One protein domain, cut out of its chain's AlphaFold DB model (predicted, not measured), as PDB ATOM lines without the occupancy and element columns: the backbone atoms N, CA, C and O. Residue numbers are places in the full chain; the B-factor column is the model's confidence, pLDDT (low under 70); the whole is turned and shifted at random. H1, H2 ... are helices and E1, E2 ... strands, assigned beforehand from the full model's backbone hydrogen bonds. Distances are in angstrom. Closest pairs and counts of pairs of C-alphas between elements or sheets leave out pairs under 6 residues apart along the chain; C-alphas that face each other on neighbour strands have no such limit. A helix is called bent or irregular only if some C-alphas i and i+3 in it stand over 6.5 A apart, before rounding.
ATOM      1  N   ILE A   3     -29.855  -3.556 -27.911       45.22
ATOM      2  CA  ILE A   3     -28.856  -4.521 -28.393       45.22
ATOM      3  C   ILE A   3     -29.383  -5.913 -27.999       45.22
ATOM      4  O   ILE A   3     -29.704  -6.134 -26.830       45.22
ATOM      5  N   ASN A   4     -29.506  -6.823 -28.972       48.22
ATOM      6  CA  ASN A   4     -30.127  -8.159 -28.864       48.22
ATOM      7  C   ASN A   4     -31.628  -8.162 -28.508       48.22
ATOM      8  O   ASN A   4     -32.068  -9.006 -27.729       48.22
ATOM      9  N   ASP A   5     -32.397  -7.189 -29.012       50.81
ATOM     10  CA  ASP A   5     -33.839  -7.021 -28.739       50.81
ATOM     11  C   ASP A   5     -34.223  -6.912 -27.254       50.81
ATOM     12  O   ASP A   5     -35.389  -7.032 -26.875       50.81
ATOM     13  N   LYS A   6     -33.247  -6.639 -26.379       52.84
ATOM     14  CA  LYS A   6     -33.479  -6.414 -24.955       52.84
ATOM     15  C   LYS A   6     -33.184  -4.964 -24.615       52.84
ATOM     16  O   LYS A   6     -32.033  -4.541 -24.507       52.84
ATOM     17  N   ILE A   7     -34.250  -4.204 -24.376       58.69
ATOM     18  CA  ILE A   7     -34.170  -2.929 -23.666       58.69
ATOM     19  C   ILE A   7     -33.663  -3.243 -22.257       58.69
ATOM     20  O   ILE A   7     -34.383  -3.828 -21.449       58.69
ATOM     21  N   LYS A   8     -32.419  -2.873 -21.951       68.75
ATOM     22  CA  LYS A   8     -31.916  -2.926 -20.577       68.75
ATOM     23  C   LYS A   8     -32.161  -1.580 -19.899       68.75
ATOM     24  O   LYS A   8     -31.683  -0.543 -20.361       68.75
ATOM     25  N   ASN A   9     -32.940  -1.612 -18.823       80.25
ATOM     26  CA  ASN A   9     -33.218  -0.450 -17.990       80.25
ATOM     27  C   ASN A   9     -32.107  -0.310 -16.949       80.25
ATOM     28  O   ASN A   9     -31.836  -1.250 -16.206       80.25
ATOM     29  N   LEU A  10     -31.472   0.859 -16.900       87.06
ATOM     30  CA  LEU A  10     -30.529   1.205 -15.840       87.06
ATOM     31  C   LEU A  10     -31.276   1.954 -14.741       87.06
ATOM     32  O   LEU A  10     -31.961   2.938 -15.017       87.06
ATOM     33  N   ILE A  11     -31.131   1.485 -13.505       90.19
ATOM     34  CA  ILE A  11     -31.706   2.128 -12.325       90.19
ATOM     35  C   ILE A  11     -30.629   3.008 -11.698       90.19
ATOM     36  O   ILE A  11     -29.491   2.568 -11.519       90.19
ATOM     37  N   PHE A  12     -31.007   4.244 -11.381       92.88
ATOM     38  CA  PHE A  12     -30.169   5.211 -10.684       92.88
ATOM     39  C   PHE A  12     -30.812   5.586  -9.353       92.88
ATOM     40  O   PHE A  12     -32.009   5.876  -9.302       92.88
ATOM     41  N   LEU A  13     -30.003   5.634  -8.297       93.69
ATOM     42  CA  LEU A  13     -30.354   6.308  -7.055       93.69
ATOM     43  C   LEU A  13     -30.107   7.807  -7.234       93.69
ATOM     44  O   LEU A  13     -29.013   8.219  -7.616       93.69
ATOM     45  N   ILE A  14     -31.118   8.626  -6.961       92.81
ATOM     46  CA  ILE A  14     -30.945  10.078  -6.903       92.81
ATOM     47  C   ILE A  14     -30.323  10.407  -5.553       92.81
ATOM     48  O   ILE A  14     -30.954  10.182  -4.521       92.81
ATOM     49  N   ASP A  15     -29.114  10.959  -5.567       93.06
ATOM     50  CA  ASP A  15     -28.405  11.346  -4.351       93.06
ATOM     51  C   ASP A  15     -28.086  12.840  -4.378       93.06
ATOM     52  O   ASP A  15     -27.196  13.307  -5.093       93.06
ATOM     53  N   THR A  16     -28.828  13.601  -3.573       93.31
ATOM     54  CA  THR A  16     -28.615  15.049  -3.426       93.31
ATOM     55  C   THR A  16     -27.354  15.395  -2.628       93.31
ATOM     56  O   THR A  16     -26.886  16.528  -2.715       93.31
ATOM     57  N   GLY A  17     -26.773  14.431  -1.903       93.06
ATOM     58  CA  GLY A  17     -25.470  14.555  -1.249       93.06
ATOM     59  C   GLY A  17     -24.294  14.295  -2.191       93.06
ATOM     60  O   GLY A  17     -23.170  14.694  -1.882       93.06
ATOM     61  N   SER A  18     -24.533  13.688  -3.359       93.31
ATOM     62  CA  SER A  18     -23.488  13.443  -4.349       93.31
ATOM     63  C   SER A  18     -23.339  14.629  -5.314       93.31
ATOM     64  O   SER A  18     -24.268  14.952  -6.066       93.31
ATOM     65  N   PRO A  19     -22.161  15.277  -5.383       94.94
ATOM     66  CA  PRO A  19     -21.912  16.356  -6.337       94.94
ATOM     67  C   PRO A  19     -21.727  15.860  -7.777       94.94
ATOM     68  O   PRO A  19     -21.687  16.677  -8.697       94.94
ATOM     69  N   LYS A  20     -21.556  14.549  -7.983       95.38
ATOM     70  CA  LYS A  20     -21.228  13.946  -9.279       95.38
ATOM     71  C   LYS A  20     -22.122  12.752  -9.592       95.38
ATOM     72  O   LYS A  20     -22.585  12.052  -8.692       95.38
ATOM     73  N   THR A  21     -22.331  12.503 -10.877       95.75
ATOM     74  CA  THR A  21     -23.016  11.305 -11.367       95.75
ATOM     75  C   THR A  21     -22.015  10.163 -11.535       95.75
ATOM     76  O   THR A  21     -20.920  10.353 -12.079       95.75
ATOM     77  N   TYR A  22     -22.396   8.973 -11.073       95.31
ATOM     78  CA  TYR A  22     -21.571   7.770 -11.103       95.31
ATOM     79  C   TYR A  22     -22.303   6.606 -11.766       95.31
ATOM     80  O   TYR A  22     -23.510   6.425 -11.585       95.31
ATOM     81  N   ILE A  23     -21.553   5.793 -12.502       94.50
ATOM     82  CA  ILE A  23     -22.001   4.490 -12.991       94.50
ATOM     83  C   ILE A  23     -21.154   3.378 -12.382       94.50
ATOM     84  O   ILE A  23     -19.964   3.556 -12.108       94.50
ATOM     85  N   THR A  24     -21.757   2.210 -12.204       92.94
ATOM     86  CA  THR A  24     -21.034   1.051 -11.679       92.94
ATOM     87  C   THR A  24     -20.049   0.498 -12.706       92.94
ATOM     88  O   THR A  24     -20.177   0.694 -13.922       92.94
ATOM     89  N   LYS A  25     -19.073  -0.276 -12.222       90.06
ATOM     90  CA  LYS A  25     -18.153  -1.022 -13.090       90.06
ATOM     91  C   LYS A  25     -18.886  -2.055 -13.953       90.06
ATOM     92  O   LYS A  25     -18.480  -2.302 -15.084       90.06
ATOM     93  N   GLU A  26     -19.989  -2.614 -13.455       89.38
ATOM     94  CA  GLU A  26     -20.859  -3.500 -14.235       89.38
ATOM     95  C   GLU A  26     -21.452  -2.773 -15.448       89.38
ATOM     96  O   GLU A  26     -21.404  -3.299 -16.563       89.38
ATOM     97  N   VAL A  27     -21.959  -1.548 -15.257       90.38
ATOM     98  CA  VAL A  27     -22.502  -0.734 -16.351       90.38
ATOM     99  C   VAL A  27     -21.401  -0.356 -17.341       90.38
ATOM    100  O   VAL A  27     -21.581  -0.510 -18.548       90.38
ATOM    101  N   LEU A  28     -20.236   0.074 -16.857       91.31
ATOM    102  CA  LEU A  28     -19.091   0.352 -17.724       91.31
ATOM    103  C   LEU A  28     -18.756  -0.859 -18.613       91.31
ATOM    104  O   LEU A  28     -18.762  -0.748 -19.837       91.31
ATOM    105  N   ASN A  29     -18.532  -2.023 -18.002       89.62
ATOM    106  CA  ASN A  29     -18.113  -3.231 -18.713       89.62
ATOM    107  C   ASN A  29     -19.188  -3.744 -19.682       89.62
ATOM    108  O   ASN A  29     -18.862  -4.273 -20.742       89.62
ATOM    109  N   SER A  30     -20.465  -3.601 -19.321       88.00
ATOM    110  CA  SER A  30     -21.579  -4.150 -20.102       88.00
ATOM    111  C   SER A  30     -22.011  -3.263 -21.269       88.00
ATOM    112  O   SER A  30     -22.517  -3.787 -22.261       88.00
ATOM    113  N   TYR A  31     -21.874  -1.938 -21.153       82.88
ATOM    114  CA  TYR A  31     -22.456  -0.988 -22.118       82.88
ATOM    115  C   TYR A  31     -21.438  -0.057 -22.768       82.88
ATOM    116  O   TYR A  31     -21.732   0.523 -23.813       82.88
ATOM    117  N   LEU A  32     -20.261   0.109 -22.168       87.44
ATOM    118  CA  LEU A  32     -19.245   1.067 -22.594       87.44
ATOM    119  C   LEU A  32     -17.857   0.405 -22.692       87.44
ATOM    120  O   LEU A  32     -16.884   0.960 -22.179       87.44
ATOM    121  N   PRO A  33     -17.719  -0.754 -23.372       84.62
ATOM    122  CA  PRO A  33     -16.479  -1.541 -23.373       84.62
ATOM    123  C   PRO A  33     -15.286  -0.808 -24.002       84.62
ATOM    124  O   PRO A  33     -14.138  -1.161 -23.752       84.62
ATOM    125  N   ASN A  34     -15.549   0.228 -24.801       88.69
ATOM    126  CA  ASN A  34     -14.518   1.028 -25.457       88.69
ATOM    127  C   ASN A  34     -13.931   2.122 -24.543       88.69
ATOM    128  O   ASN A  34     -12.960   2.776 -24.921       88.69
ATOM    129  N   ILE A  35     -14.512   2.357 -23.361       88.88
ATOM    130  CA  ILE A  35     -14.009   3.341 -22.399       88.88
ATOM    131  C   ILE A  35     -12.916   2.692 -21.550       88.88
ATOM    132  O   ILE A  35     -13.186   1.894 -20.657       88.88
ATOM    133  N   THR A  36     -11.664   3.058 -21.825       84.69
ATOM    134  CA  THR A  36     -10.482   2.516 -21.135       84.69
ATOM    135  C   THR A  36      -9.949   3.444 -20.044       84.69
ATOM    136  O   THR A  36      -9.466   2.974 -19.015       84.69
ATOM    137  N   ASN A  37     -10.066   4.765 -20.225       86.50
ATOM    138  CA  ASN A  37      -9.681   5.741 -19.210       86.50
ATOM    139  C   ASN A  37     -10.851   6.024 -18.260       86.50
ATOM    140  O   ASN A  37     -11.761   6.781 -18.589       86.50
ATOM    141  N   THR A  38     -10.799   5.420 -17.076       88.38
ATOM    142  CA  THR A  38     -11.826   5.551 -16.029       88.38
ATOM    143  C   THR A  38     -11.433   6.511 -14.906       88.38
ATOM    144  O   THR A  38     -12.226   6.740 -13.996       88.38
ATOM    145  N   TYR A  39     -10.227   7.088 -14.972       86.56
ATOM    146  CA  TYR A  39      -9.715   8.026 -13.967       86.56
ATOM    147  C   TYR A  39     -10.306   9.430 -14.114       86.56
ATOM    148  O   TYR A  39     -10.348  10.183 -13.146       86.56
ATOM    149  N   ASN A  40     -10.767   9.770 -15.319       90.19
ATOM    150  CA  ASN A  40     -11.417  11.038 -15.619       90.19
ATOM    151  C   ASN A  40     -12.898  10.816 -15.960       90.19
ATOM    152  O   ASN A  40     -13.240   9.767 -16.516       90.19
ATOM    153  N   PRO A  41     -13.769  11.809 -15.705       94.25
ATOM    154  CA  PRO A  41     -15.143  11.757 -16.175       94.25
ATOM    155  C   PRO A  41     -15.214  11.618 -17.702       94.25
ATOM    156  O   PRO A  41     -14.447  12.258 -18.424       94.25
ATOM    157  N   PHE A  42     -16.183  10.854 -18.203       94.00
ATOM    158  CA  PHE A  42     -16.454  10.710 -19.639       94.00
ATOM    159  C   PHE A  42     -17.932  10.938 -19.955       94.00
ATOM    160  O   PHE A  42     -18.803  10.783 -19.100       94.00
ATOM    161  N   SER A  43     -18.219  11.348 -21.191       92.38
ATOM    162  CA  SER A  43     -19.577  11.692 -21.622       92.38
ATOM    163  C   SER A  43     -20.383  10.447 -21.987       92.38
ATOM    164  O   SER A  43     -19.923   9.603 -22.756       92.38
ATOM    165  N   VAL A  44     -21.606  10.356 -21.471       91.44
ATOM    166  CA  VAL A  44     -22.599   9.327 -21.811       91.44
ATOM    167  C   VAL A  44     -23.955   9.975 -22.075       91.44
ATOM    168  O   VAL A  44     -24.201  11.119 -21.690       91.44
ATOM    169  N   ILE A  45     -24.866   9.235 -22.711       90.38
ATOM    170  CA  ILE A  45     -26.252   9.671 -22.912       90.38
ATOM    171  C   ILE A  45     -27.154   8.943 -21.911       90.38
ATOM    172  O   ILE A  45     -27.458   7.763 -22.087       90.38
ATOM    173  N   LEU A  46     -27.632   9.655 -20.888       88.06
ATOM    174  CA  LEU A  46     -28.634   9.166 -19.934       88.06
ATOM    175  C   LEU A  46     -29.963   9.859 -20.204       88.06
ATOM    176  O   LEU A  46     -30.011  11.076 -20.297       88.06
ATOM    177  N   ASN A  47     -31.051   9.104 -20.364       85.38
ATOM    178  CA  ASN A  47     -32.384   9.660 -20.644       85.38
ATOM    179  C   ASN A  47     -32.381  10.771 -21.727       85.38
ATOM    180  O   ASN A  47     -32.912  11.868 -21.528       85.38
ATOM    181  N   LYS A  48     -31.737  10.482 -22.871       87.12
ATOM    182  CA  LYS A  48     -31.576  11.392 -24.026       87.12
ATOM    183  C   LYS A  48     -30.787  12.684 -23.731       87.12
ATOM    184  O   LYS A  48     -30.941  13.668 -24.445       87.12
ATOM    185  N   ARG A  49     -29.962  12.697 -22.682       89.44
ATOM    186  CA  ARG A  49     -29.201  13.859 -22.205       89.44
ATOM    187  C   ARG A  49     -27.719  13.510 -22.028       89.44
ATOM    188  O   ARG A  49     -27.401  12.480 -21.442       89.44
ATOM    189  N   HIS A  50     -26.832  14.355 -22.556       92.81
ATOM    190  CA  HIS A  50     -25.375  14.203 -22.458       92.81
ATOM    191  C   HIS A  50     -24.823  14.652 -21.103       92.81
ATOM    192  O   HIS A  50     -24.806  15.843 -20.801       92.81
ATOM    193  N   ILE A  51     -24.282  13.724 -20.323       94.50
ATOM    194  CA  ILE A  51     -23.707  14.029 -19.011       94.50
ATOM    195  C   ILE A  51     -22.326  13.396 -18.860       94.50
ATOM    196  O   ILE A  51     -22.074  12.304 -19.366       94.50
ATOM    197  N   ALA A  52     -21.435  14.093 -18.156       95.19
ATOM    198  CA  ALA A  52     -20.172  13.526 -17.713       95.19
ATOM    199  C   ALA A  52     -20.412  12.622 -16.496       95.19
ATOM    200  O   ALA A  52     -20.992  13.063 -15.506       95.19
ATOM    201  N   VAL A  53     -19.957  11.375 -16.559       95.56
ATOM    202  CA  VAL A  53     -20.070  10.409 -15.461       95.56
ATOM    203  C   VAL A  53     -18.703   9.937 -15.017       95.56
ATOM    204  O   VAL A  53     -17.760   9.888 -15.806       95.56
ATOM    205  N   ASN A  54     -18.617   9.572 -13.746       95.44
ATOM    206  CA  ASN A  54     -17.471   8.886 -13.171       95.44
ATOM    207  C   ASN A  54     -17.794   7.401 -12.998       95.44
ATOM    208  O   ASN A  54     -18.960   7.008 -12.922       95.44
ATOM    209  N   VAL A  55     -16.764   6.571 -12.881       93.81
ATOM    210  CA  VAL A  55     -16.941   5.199 -12.393       93.81
ATOM    211  C   VAL A  55     -16.979   5.242 -10.870       93.81
ATOM    212  O   VAL A  55     -16.150   5.917 -10.256       93.81
ATOM    213  N   SER A  56     -17.938   4.550 -10.256       91.62
ATOM    214  CA  SER A  56     -18.012   4.451  -8.795       91.62
ATOM    215  C   SER A  56     -16.683   3.920  -8.232       91.62
ATOM    216  O   SER A  56     -16.195   2.887  -8.708       91.62
ATOM    217  N   PRO A  57     -16.073   4.586  -7.231       85.06
ATOM    218  CA  PRO A  57     -14.819   4.125  -6.645       85.06
ATOM    219  C   PRO A  57     -14.966   2.733  -6.026       85.06
ATOM    220  O   PRO A  57     -15.952   2.447  -5.337       85.06
ATOM    221  N   VAL A  58     -13.963   1.879  -6.241       81.75
ATOM    222  CA  VAL A  58     -13.903   0.546  -5.626       81.75
ATOM    223  C   VAL A  58     -13.884   0.698  -4.104       81.75
ATOM    224  O   VAL A  58     -13.094   1.474  -3.574       81.75
ATOM    225  N   GLY A  59     -14.763  -0.026  -3.406       80.25
ATOM    226  CA  GLY A  59     -14.865   0.020  -1.944       80.25
ATOM    227  C   GLY A  59     -15.649   1.210  -1.379       80.25
ATOM    228  O   GLY A  59     -15.750   1.336  -0.162       80.25
ATOM    229  N   SER A  60     -16.220   2.077  -2.224       82.50
ATOM    230  CA  SER A  60     -17.194   3.069  -1.754       82.50
ATOM    231  C   SER A  60     -18.502   2.396  -1.326       82.50
ATOM    232  O   SER A  60     -18.877   1.355  -1.861       82.50
ATOM    233  N   THR A  61     -19.235   3.019  -0.399       78.19
ATOM    234  CA  THR A  61     -20.523   2.515   0.123       78.19
ATOM    235  C   THR A  61     -21.567   2.250  -0.970       78.19
ATOM    236  O   THR A  61     -22.483   1.461  -0.768       78.19
ATOM    237  N   PHE A  62     -21.417   2.883  -2.136       79.69
ATOM    238  CA  PHE A  62     -22.333   2.779  -3.269       79.69
ATOM    239  C   PHE A  62     -21.641   2.285  -4.547       79.69
ATOM    240  O   PHE A  62     -22.061   2.636  -5.649       79.69
ATOM    241  N   SER A  63     -20.584   1.469  -4.430       85.31
ATOM    242  CA  SER A  63     -19.858   0.926  -5.593       85.31
ATOM    243  C   SER A  63     -20.752   0.155  -6.566       85.31
ATOM    244  O   SER A  63     -20.478   0.123  -7.768       85.31
ATOM    245  N   ASP A  64     -21.841  -0.406  -6.041       89.12
ATOM    246  CA  ASP A  64     -22.753  -1.296  -6.756       89.12
ATOM    247  C   ASP A  64     -24.059  -0.594  -7.168       89.12
ATOM    248  O   ASP A  64     -24.954  -1.217  -7.737       89.12
ATOM    249  N   LEU A  65     -24.175   0.718  -6.924       92.31
ATOM    250  CA  LEU A  65     -25.308   1.535  -7.357       92.31
ATOM    251  C   LEU A  65     -24.869   2.569  -8.394       92.31
ATOM    252  O   LEU A  65     -23.813   3.192  -8.278       92.31
ATOM    253  N   ASN A  66     -25.718   2.803  -9.397       94.12
ATOM    254  CA  ASN A  66     -25.575   3.990 -10.233       94.12
ATOM    255  C   ASN A  66     -26.155   5.182  -9.472       94.12
ATOM    256  O   ASN A  66     -27.281   5.108  -8.974       94.12
ATOM    257  N   ILE A  67     -25.411   6.279  -9.412       94.94
ATOM    258  CA  ILE A  67     -25.788   7.471  -8.655       94.94
ATOM    259  C   ILE A  67     -26.044   8.612  -9.626       94.94
ATOM    260  O   ILE A  67     -25.176   8.959 -10.423       94.94
ATOM    261  N   LEU A  68     -27.226   9.213  -9.546       94.50
ATOM    262  CA  LEU A  68     -27.554  10.451 -10.239       94.50
ATOM    263  C   LEU A  68     -27.301  11.617  -9.286       94.50
ATOM    264  O   LEU A  68     -28.082  11.852  -8.362       94.50
ATOM    265  N   GLY A  69     -26.182  12.303  -9.505       95.06
ATOM    266  CA  GLY A  69     -25.737  13.397  -8.654       95.06
ATOM    267  C   GLY A  69     -26.400  14.728  -8.987       95.06
ATOM    268  O   GLY A  69     -27.158  14.888  -9.952       95.06
ATOM    269  N   THR A  70     -26.071  15.727  -8.176       95.69
ATOM    270  CA  THR A  70     -26.562  17.099  -8.353       95.69
ATOM    271  C   THR A  70     -25.987  17.795  -9.589       95.69
ATOM    272  O   THR A  70     -26.594  18.750 -10.067       95.69
ATOM    273  N   ASP A  71     -24.894  17.300 -10.177       95.62
ATOM    274  CA  ASP A  71     -24.370  17.775 -11.463       95.62
ATOM    275  C   ASP A  71     -25.368  17.570 -12.606       95.62
ATOM    276  O   ASP A  71     -25.661  18.514 -13.339       95.62
ATOM    277  N   TYR A  72     -25.958  16.381 -12.717       93.69
ATOM    278  CA  TYR A  72     -26.992  16.096 -13.706       93.69
ATOM    279  C   TYR A  72     -28.211  16.999 -13.500       93.69
ATOM    280  O   TYR A  72     -28.744  17.573 -14.452       93.69
ATOM    281  N   MET A  73     -28.628  17.179 -12.244       91.44
ATOM    282  CA  MET A  73     -29.760  18.048 -11.914       91.44
ATOM    283  C   MET A  73     -29.474  19.510 -12.268       91.44
ATOM    284  O   MET A  73     -30.317  20.175 -12.870       91.44
ATOM    285  N   SER A  74     -28.279  19.998 -11.941       93.12
ATOM    286  CA  SER A  74     -27.847  21.374 -12.186       93.12
ATOM    287  C   SER A  74     -27.737  21.677 -13.681       93.12
ATOM    288  O   SER A  74     -28.348  22.638 -14.160       93.12
ATOM    289  N   VAL A  75     -27.056  20.809 -14.444       93.50
ATOM    290  CA  VAL A  75     -26.868  20.952 -15.900       93.50
ATOM    291  C   VAL A  75     -28.209  21.101 -16.619       93.50
ATOM    292  O   VAL A  75     -28.343  21.933 -17.515       93.50
ATOM    293  N   TYR A  76     -29.229  20.354 -16.192       91.56
ATOM    294  CA  TYR A  76     -30.552  20.368 -16.823       91.56
ATOM    295  C   TYR A  76     -31.606  21.192 -16.090       91.56
ATOM    296  O   TYR A  76     -32.795  21.084 -16.409       91.56
ATOM    297  N   ARG A  77     -31.187  22.026 -15.127       91.81
ATOM    298  CA  ARG A  77     -32.070  22.879 -14.312       91.81
ATOM    299  C   ARG A  77     -33.283  22.100 -13.793       91.81
ATOM    300  O   ARG A  77     -34.425  22.558 -13.890       91.81
ATOM    301  N   ALA A  78     -33.025  20.880 -13.339       92.06
ATOM    302  CA  ALA A  78     -34.042  19.952 -12.901       92.06
ATOM    303  C   ALA A  78     -34.659  20.414 -11.576       92.06
ATOM    304  O   ALA A  78     -33.991  21.006 -10.729       92.06
ATOM    305  N   LYS A  79     -35.941  20.109 -11.390       93.31
ATOM    306  CA  LYS A  79     -36.650  20.238 -10.117       93.31
ATOM    307  C   LYS A  79     -37.016  18.847  -9.626       93.31
ATOM    308  O   LYS A  79     -37.700  18.119 -10.346       93.31
ATOM    309  N   LEU A  80     -36.565  18.505  -8.424       92.25
ATOM    310  CA  LEU A  80     -36.986  17.308  -7.707       92.25
ATOM    311  C   LEU A  80     -38.194  17.659  -6.834       92.25
ATOM    312  O   LEU A  80     -38.155  18.631  -6.085       92.25
ATOM    313  N   ASP A  81     -39.257  16.879  -6.961       94.06
ATOM    314  CA  ASP A  81     -40.520  17.030  -6.241       94.06
ATOM    315  C   ASP A  81     -40.801  15.710  -5.512       94.06
ATOM    316  O   ASP A  81     -40.779  14.645  -6.139       94.06
ATOM    317  N   ALA A  82     -40.986  15.774  -4.194       94.06
ATOM    318  CA  ALA A  82     -41.134  14.615  -3.322       94.06
ATOM    319  C   ALA A  82     -42.397  14.764  -2.466       94.06
ATOM    320  O   ALA A  82     -42.424  15.527  -1.498       94.06
ATOM    321  N   ASP A  83     -43.435  14.004  -2.808       96.00
ATOM    322  CA  ASP A  83     -44.655  13.875  -2.018       96.00
ATOM    323  C   ASP A  83     -44.595  12.576  -1.209       96.00
ATOM    324  O   ASP A  83     -44.922  11.487  -1.686       96.00
ATOM    325  N   PHE A  84     -44.189  12.692   0.054       94.88
ATOM    326  CA  PHE A  84     -44.084  11.550   0.960       94.88
ATOM    327  C   PHE A  84     -45.443  10.995   1.400       94.88
ATOM    328  O   PHE A  84     -45.534   9.810   1.722       94.88
ATOM    329  N   LYS A  85     -46.508  11.810   1.382       97.12
ATOM    330  CA  LYS A  85     -47.862  11.347   1.714       97.12
ATOM    331  C   LYS A  85     -48.377  10.409   0.626       97.12
ATOM    332  O   LYS A  85     -48.950   9.369   0.934       97.12
ATOM    333  N   GLN A  86     -48.140  10.761  -0.635       96.50
ATOM    334  CA  GLN A  86     -48.528   9.959  -1.798       96.50
ATOM    335  C   GLN A  86     -47.452   8.952  -2.229       96.50
ATOM    336  O   GLN A  86     -47.696   8.159  -3.133       96.50
ATOM    337  N   LYS A  87     -46.274   8.966  -1.587       94.56
ATOM    338  CA  LYS A  87     -45.087   8.175  -1.963       94.56
ATOM    339  C   LYS A  87     -44.682   8.389  -3.427       94.56
ATOM    340  O   LYS A  87     -44.285   7.451  -4.115       94.56
ATOM    341  N   ASN A  88     -44.802   9.624  -3.900       94.25
ATOM    342  CA  ASN A  88     -44.530  10.001  -5.278       94.25
ATOM    343  C   ASN A  88     -43.273  10.872  -5.347       94.25
ATOM    344  O   ASN A  88     -43.137  11.842  -4.606       94.25
ATOM    345  N   PHE A  89     -42.370  10.529  -6.262       92.94
ATOM    346  CA  PHE A  89     -41.161  11.289  -6.550       92.94
ATOM    347  C   PHE A  89     -41.130  11.600  -8.040       92.94
ATOM    348  O   PHE A  89     -41.241  10.699  -8.871       92.94
ATOM    349  N   SER A  90     -40.949  12.871  -8.394       93.31
ATOM    350  CA  SER A  90     -40.841  13.282  -9.791       93.31
ATOM    351  C   SER A  90     -39.656  14.209 -10.019       93.31
ATOM    352  O   SER A  90     -39.334  15.059  -9.190       93.31
ATOM    353  N   ILE A  91     -39.012  14.049 -11.176       91.31
ATOM    354  CA  ILE A  91     -38.014  14.994 -11.669       91.31
ATOM    355  C   ILE A  91     -38.605  15.708 -12.876       91.31
ATOM    356  O   ILE A  91     -38.960  15.082 -13.877       91.31
ATOM    357  N   LYS A  92     -38.674  17.032 -12.795       91.56
ATOM    358  CA  LYS A  92     -39.113  17.900 -13.887       91.56
ATOM    359  C   LYS A  92     -37.887  18.586 -14.467       91.56
ATOM    360  O   LYS A  92     -37.199  19.324 -13.770       91.56
ATOM    361  N   PHE A  93     -37.612  18.352 -15.743       88.75
ATOM    362  CA  PHE A  93     -36.549  19.052 -16.463       88.75
ATOM    363  C   PHE A  93     -37.136  20.283 -17.140       88.75
ATOM    364  O   PHE A  93     -38.233  20.210 -17.696       88.75
ATOM    365  N   LYS A  94     -36.420  21.410 -17.123       81.31
ATOM    366  CA  LYS A  94     -36.840  22.553 -17.934       81.31
ATOM    367  C   LYS A  94     -36.651  22.179 -19.406       81.31
ATOM    368  O   LYS A  94     -35.551  21.791 -19.792       81.31
TER     369      LYS A  94
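This is residues 3 to 94 of the 97 residues of an uncharacterized protein of Rhizophagus irregularis (UniProt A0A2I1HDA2). A hairpin, E2 and E3, and a short parallel strand pair, E1 and E4, make the body, with little H1 by the last residue of E3 and H2 between this body and a second hairpin, E5 and E6, at one end of the domain. Residues 83 to 88 of that second hairpin stick out. The printed part has 92 residues, in the order E1, H1, E2, E3, E4, H2, E5, E6; it is mixed, helices and strands, with 41 residues in named elements, under half. It is compact, with a radius of gyration of the C-alphas of 14.1 A and spans of 42 by 32 by 24 A.

Look first at E2, residues 42 to 46, 12.3 A long, and E3, residues 49 to 55, 17.9 A. Find C-alpha 12 at (-30.169, 5.211, -10.684), where E1, residues 12 to 14, begins; E4 is residues 66 to 68. H1 is residues 25 to 31, 10.0 A, and H2 is residues 70 to 75. E5, residues 79 to 83, and E6, residues 88 to 92, follow; E6 ends at C-alpha 92, (-39.113, 17.900, -13.887).

In the antiparallel hairpin E2 and E3, find N 44 and O 51 within hydrogen-bond range at 2.9 A. E3 and E4 are near each other. E4 and E1 are parallel, with N 68 and O 13 at 2.8 A. The closest C-alphas of H1 and E3, Lys 25 and Val 55, are 6.4 A apart; those of E3 and H2, Ile 51 and Tyr 72, 6.6 A; those of H2 and E5, Met 73 and Lys 79, 7.4 A. In the antiparallel hairpin E5 and E6, N 81 and O 90 are 2.9 A apart. E3 and E5 are apart. In H1 and H2 every O i to N i+4 pair is within hydrogen-bond range.

The C-alphas farthest apart, Thr 36 and Lys 85, are 44.7 A apart. The printed part has no cut, and no link is long. Look for low confidence at residues 3 to 8, under 70.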